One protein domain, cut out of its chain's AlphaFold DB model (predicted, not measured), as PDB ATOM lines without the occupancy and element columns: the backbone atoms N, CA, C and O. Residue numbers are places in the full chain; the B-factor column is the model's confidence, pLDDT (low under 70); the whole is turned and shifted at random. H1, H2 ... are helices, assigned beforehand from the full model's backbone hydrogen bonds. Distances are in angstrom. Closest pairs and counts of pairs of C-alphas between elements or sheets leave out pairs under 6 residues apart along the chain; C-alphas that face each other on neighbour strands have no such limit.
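AT A GLANCE: This is residues 5 to 45 of the 159 residues of an uncharacterized protein of Valsa sordida (UniProt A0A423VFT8). One helix of 15 residues, H1, makes one side of this small model, and the chain then turns and folds back to two short helices, H2 and H3, that stay off H1. The centres of the three helices make a triangle, and after H3 the printed part runs out in a tail, residues 38 to 45, with no named element. The printed part has 41 residues, 25 of them in H1, H2 and H3 in that order, with no named strand; the class is all helix. It is compact, with a radius of gyration of the C-alphas of 9.3 A and spans of 27 by 19 by 19 A.

IN THESE COORDINATES: Find C-alpha 6 at (11.135, -46.719, -15.011); from there H1, residues 6 to 20, runs 21.2 A to C-alpha 20 at (-7.284, -57.116, -13.861). Look next at Glu 25, where H2, residues 25 to 30, begins. H3, residues 34 to 37, ends at C-alpha 37 at (-1.125, -43.256, -10.440).

HOW THE PARTS SIT: Begin at H1: it and H2, next along the chain, are apart. H2 and H3 are close but not clearly touching; their closest C-alphas, those of Phe 28 and Gly 34, are 6.2 A apart. H1 and H3 are also close but not clearly touching, with the closest C-alphas, those of Ile 14 and Tyr 37, 7.6 A apart. In H1 and H2 every O i to N i+4 pair is within hydrogen-bond range; H3 is too short for such a pair, and its one O i to N i+3 pair is within range.

THE WHOLE: The C-alphas farthest apart, those of Gly 5 and Ser 41, are 27.0 A apart. The printed part has no cut, and the links H1 to H2 and H2 to H3 are tight. The mean pLDDT of the printed part is 76.4; look for values under 70 at residues 5 to 7 and 40 to 45.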
ATOM      1  N   GLY A   5      13.388 -46.318 -18.729       57.84
ATOM      2  CA  GLY A   5      13.031 -47.650 -18.226       57.84
ATOM      3  C   GLY A   5      11.953 -47.635 -17.138       57.84
ATOM      4  O   GLY A   5      11.014 -48.420 -17.192       57.84
ATOM      5  N   GLU A   6      12.037 -46.715 -16.175       60.25
ATOM      6  CA  GLU A   6      11.135 -46.719 -15.011       60.25
ATOM      7  C   GLU A   6       9.710 -46.297 -15.399       60.25
ATOM      8  O   GLU A   6       8.740 -46.795 -14.841       60.25
ATOM      9  N   THR A   7       9.562 -45.426 -16.401       65.00
ATOM     10  CA  THR A   7       8.250 -45.009 -16.923       65.00
ATOM     11  C   THR A   7       7.569 -46.082 -17.768       65.00
ATOM     12  O   THR A   7       6.344 -46.093 -17.856       65.00
ATOM     13  N   LEU A   8       8.345 -46.969 -18.397       72.19
ATOM     14  CA  LEU A   8       7.825 -48.064 -19.213       72.19
ATOM     15  C   LEU A   8       7.331 -49.214 -18.327       72.19
ATOM     16  O   LEU A   8       6.228 -49.716 -18.535       72.19
ATOM     17  N   ASP A   9       8.088 -49.548 -17.279       79.88
ATOM     18  CA  ASP A   9       7.646 -50.485 -16.240       79.88
ATOM     19  C   ASP A   9       6.356 -49.990 -15.566       79.88
ATOM     20  O   ASP A   9       5.396 -50.748 -15.413       79.88
ATOM     21  N   ASP A  10       6.286 -48.694 -15.243       83.81
ATOM     22  CA  ASP A  10       5.074 -48.074 -14.712       83.81
ATOM     23  C   ASP A  10       3.902 -48.167 -15.709       83.81
ATOM     24  O   ASP A  10       2.791 -48.497 -15.304       83.81
ATOM     25  N   ALA A  11       4.126 -47.928 -17.007       83.12
ATOM     26  CA  ALA A  11       3.085 -48.022 -18.036       83.12
ATOM     27  C   ALA A  11       2.497 -49.437 -18.147       83.12
ATOM     28  O   ALA A  11       1.276 -49.598 -18.220       83.12
ATOM     29  N   HIS A  12       3.344 -50.466 -18.090       84.31
ATOM     30  CA  HIS A  12       2.894 -51.857 -18.079       84.31
ATOM     31  C   HIS A  12       2.091 -52.195 -16.820       84.31
ATOM     32  O   HIS A  12       1.080 -52.892 -16.909       84.31
ATOM     33  N   LEU A  13       2.494 -51.683 -15.655       86.06
ATOM     34  CA  LEU A  13       1.765 -51.884 -14.400       86.06
ATOM     35  C   LEU A  13       0.425 -51.136 -14.380       86.06
ATOM     36  O   LEU A  13      -0.558 -51.669 -13.860       86.06
ATOM     37  N   ILE A  14       0.346 -49.952 -14.993       85.25
ATOM     38  CA  ILE A  14      -0.912 -49.215 -15.187       85.25
ATOM     39  C   ILE A  14      -1.865 -50.030 -16.068       85.25
ATOM     40  O   ILE A  14      -2.988 -50.298 -15.646       85.25
ATOM     41  N   GLN A  15      -1.404 -50.478 -17.240       84.00
ATOM     42  CA  GLN A  15      -2.213 -51.279 -18.164       84.00
ATOM     43  C   GLN A  15      -2.674 -52.591 -17.519       84.00
ATOM     44  O   GLN A  15      -3.829 -52.988 -17.653       84.00
ATOM     45  N   LEU A  16      -1.783 -53.266 -16.790       83.94
ATOM     46  CA  LEU A  16      -2.121 -54.490 -16.076       83.94
ATOM     47  C   LEU A  16      -3.258 -54.243 -15.076       83.94
ATOM     48  O   LEU A  16      -4.234 -54.987 -15.077       83.94
ATOM     49  N   THR A  17      -3.151 -53.180 -14.273       83.19
ATOM     50  CA  THR A  17      -4.159 -52.798 -13.267       83.19
ATOM     51  C   THR A  17      -5.507 -52.437 -13.904       83.19
ATOM     52  O   THR A  17      -6.552 -52.712 -13.325       83.19
ATOM     53  N   GLU A  18      -5.511 -51.862 -15.109       80.94
ATOM     54  CA  GLU A  18      -6.739 -51.567 -15.859       80.94
ATOM     55  C   GLU A  18      -7.479 -52.840 -16.295       80.94
ATOM     56  O   GLU A  18      -8.705 -52.899 -16.230       80.94
ATOM     57  N   VAL A  19      -6.740 -53.883 -16.684       83.62
ATOM     58  CA  VAL A  19      -7.320 -55.144 -17.171       83.62
ATOM     59  C   VAL A  19      -7.786 -56.048 -16.029       83.62
ATOM     60  O   VAL A  19      -8.830 -56.687 -16.146       83.62
ATOM     61  N   ILE A  20      -7.016 -56.145 -14.940       83.19
ATOM     62  CA  ILE A  20      -7.284 -57.116 -13.861       83.19
ATOM     63  C   ILE A  20      -7.919 -56.499 -12.607       83.19
ATOM     64  O   ILE A  20      -8.329 -57.240 -11.714       83.19
ATOM     65  N   GLY A  21      -7.997 -55.169 -12.519       74.62
ATOM     66  CA  GLY A  21      -8.419 -54.458 -11.315       74.62
ATOM     67  C   GLY A  21      -7.271 -54.227 -10.317       74.62
ATOM     68  O   GLY A  21      -6.097 -54.278 -10.693       74.62
ATOM     69  N   PRO A  22      -7.573 -53.929  -9.037       76.44
ATOM     70  CA  PRO A  22      -6.571 -53.505  -8.064       76.44
ATOM     71  C   PRO A  22      -5.489 -54.570  -7.872       76.44
ATOM     72  O   PRO A  22      -5.780 -55.730  -7.570       76.44
ATOM     73  N   LEU A  23      -4.227 -54.163  -8.028       78.31
ATOM     74  CA  LEU A  23      -3.099 -55.069  -7.848       78.31
ATOM     75  C   LEU A  23      -3.069 -55.619  -6.411       78.31
ATOM     76  O   LEU A  23      -3.290 -54.864  -5.460       78.31
ATOM     77  N   PRO A  24      -2.722 -56.908  -6.231       79.88
ATOM     78  CA  PRO A  24      -2.453 -57.476  -4.918       79.88
ATOM     79  C   PRO A  24      -1.481 -56.597  -4.119       79.88
ATOM     80  O   PRO A  24      -0.490 -56.106  -4.666       79.88
ATOM     81  N   GLU A  25      -1.719 -56.447  -2.813       74.25
ATOM     82  CA  GLU A  25      -0.966 -55.533  -1.933       74.25
ATOM     83  C   GLU A  25       0.557 -55.744  -2.013       74.25
ATOM     84  O   GLU A  25       1.337 -54.794  -1.964       74.25
ATOM     85  N   GLN A  26       0.990 -56.992  -2.209       78.88
ATOM     86  CA  GLN A  26       2.398 -57.362  -2.362       78.88
ATOM     87  C   GLN A  26       3.052 -56.712  -3.591       78.88
ATOM     88  O   GLN A  26       4.180 -56.228  -3.503       78.88
ATOM     89  N   ILE A  27       2.342 -56.678  -4.719       80.81
ATOM     90  CA  ILE A  27       2.831 -56.128  -5.988       80.81
ATOM     91  C   ILE A  27       2.729 -54.603  -5.955       80.81
ATOM     92  O   ILE A  27       3.679 -53.911  -6.321       80.81
ATOM     93  N   PHE A  28       1.624 -54.071  -5.424       80.56
ATOM     94  CA  PHE A  28       1.439 -52.629  -5.279       80.56
ATOM     95  C   PHE A  28       2.498 -51.997  -4.360       80.56
ATOM     96  O   PHE A  28       3.012 -50.923  -4.651       80.56
ATOM     97  N   ARG A  29       2.909 -52.690  -3.290       82.44
ATOM     98  CA  ARG A  29       3.984 -52.234  -2.390       82.44
ATOM     99  C   ARG A  29       5.373 -52.268  -3.030       82.44
ATOM    100  O   ARG A  29       6.223 -51.455  -2.674       82.44
ATOM    101  N   ALA A  30       5.621 -53.214  -3.938       83.44
ATOM    102  CA  ALA A  30       6.870 -53.279  -4.695       83.44
ATOM    103  C   ALA A  30       6.965 -52.152  -5.740       83.44
ATOM    104  O   ALA A  30       8.063 -51.718  -6.097       83.44
ATOM    105  N   TRP A  31       5.819 -51.638  -6.190       83.50
ATOM    106  CA  TRP A  31       5.739 -50.533  -7.130       83.50
ATOM    107  C   TRP A  31       5.984 -49.182  -6.442       83.50
ATOM    108  O   TRP A  31       5.073 -48.549  -5.912       83.50
ATOM    109  N   ARG A  32       7.233 -48.689  -6.497       74.31
ATOM    110  CA  ARG A  32       7.650 -47.421  -5.853       74.31
ATOM    111  C   ARG A  32       6.798 -46.201  -6.221       74.31
ATOM    112  O   ARG A  32       6.778 -45.241  -5.456       74.31
ATOM    113  N   ARG A  33       6.150 -46.217  -7.387       74.88
ATOM    114  CA  ARG A  33       5.358 -45.107  -7.932       74.88
ATOM    115  C   ARG A  33       3.869 -45.438  -8.058       74.88
ATOM    116  O   ARG A  33       3.110 -44.588  -8.499       74.88
ATOM    117  N   GLY A  34       3.410 -46.609  -7.611       74.38
ATOM    118  CA  GLY A  34       1.994 -46.991  -7.726       74.38
ATOM    119  C   GLY A  34       1.040 -45.984  -7.077       74.38
ATOM    120  O   GLY A  34      -0.022 -45.686  -7.619       74.38
ATOM    121  N   SER A  35       1.471 -45.355  -5.980       75.62
ATOM    122  CA  SER A  35       0.707 -44.321  -5.276       75.62
ATOM    123  C   SER A  35       0.608 -42.973  -6.003       75.62
ATOM    124  O   SER A  35      -0.131 -42.113  -5.539       75.62
ATOM    125  N   CYS A  36       1.357 -42.730  -7.090       76.38
ATOM    126  CA  CYS A  36       1.191 -41.514  -7.900       76.38
ATOM    127  C   CYS A  36       0.231 -41.697  -9.082       76.38
ATOM    128  O   CYS A  36      -0.129 -40.709  -9.713       76.38
ATOM    129  N   TYR A  37      -0.177 -42.936  -9.372       76.50
ATOM    130  CA  TYR A  37      -1.125 -43.256 -10.440       76.50
ATOM    131  C   TYR A  37      -2.505 -43.651  -9.912       76.50
ATOM    132  O   TYR A  37      -3.491 -43.466 -10.623       76.50
ATOM    133  N   PHE A  38      -2.583 -44.159  -8.677       77.81
ATOM    134  CA  PHE A  38      -3.817 -44.629  -8.055       77.81
ATOM    135  C   PHE A  38      -4.026 -44.023  -6.664       77.81
ATOM    136  O   PHE A  38      -3.104 -43.991  -5.849       77.81
ATOM    137  N   ASP A  39      -5.258 -43.597  -6.383       73.81
ATOM    138  CA  ASP A  39      -5.698 -43.198  -5.041       73.81
ATOM    139  C   ASP A  39      -5.902 -44.406  -4.113       73.81
ATOM    140  O   ASP A  39      -5.967 -45.551  -4.559       73.81
ATOM    141  N   ALA A  40      -6.110 -44.153  -2.813       65.88
ATOM    142  CA  ALA A  40      -6.453 -45.173  -1.806       65.88
ATOM    143  C   ALA A  40      -7.697 -46.020  -2.162       65.88
ATOM    144  O   ALA A  40      -7.904 -47.091  -1.596       65.88
ATOM    145  N   SER A  41      -8.501 -45.552  -3.119       62.00
ATOM    146  CA  SER A  41      -9.668 -46.240  -3.678       62.00
ATOM    147  C   SER A  41      -9.396 -46.893  -5.048       62.00
ATOM    148  O   SER A  41     -10.348 -47.187  -5.766       62.00
ATOM    149  N   PHE A  42      -8.127 -47.057  -5.446       65.69
ATOM    150  CA  PHE A  42      -7.668 -47.558  -6.754       65.69
ATOM    151  C   PHE A  42      -8.249 -46.814  -7.969       65.69
ATOM    152  O   PHE A  42      -8.387 -47.364  -9.059       65.69
ATOM    153  N   ARG A  43      -8.572 -45.530  -7.800       67.62
ATOM    154  CA  ARG A  43      -9.009 -44.658  -8.896       67.62
ATOM    155  C   ARG A  43      -7.795 -43.992  -9.532       67.62
ATOM    156  O   ARG A  43      -6.926 -43.511  -8.809       67.62
ATOM    157  N   ARG A  44      -7.738 -43.982 -10.868       69.38
ATOM    158  CA  ARG A  44      -6.646 -43.365 -11.632       69.38
ATOM    159  C   ARG A  44      -6.625 -41.858 -11.376       69.38
ATOM    160  O   ARG A  44      -7.612 -41.182 -11.650       69.38
ATOM    161  N   THR A  45      -5.513 -41.339 -10.871       68.38
ATOM    162  CA  THR A  45      -5.348 -39.910 -10.539       68.38
ATOM    163  C   THR A  45      -4.665 -39.107 -11.641       68.38
ATOM    164  O   THR A  45      -4.746 -37.882 -11.650       68.38
TER     165      THR A  45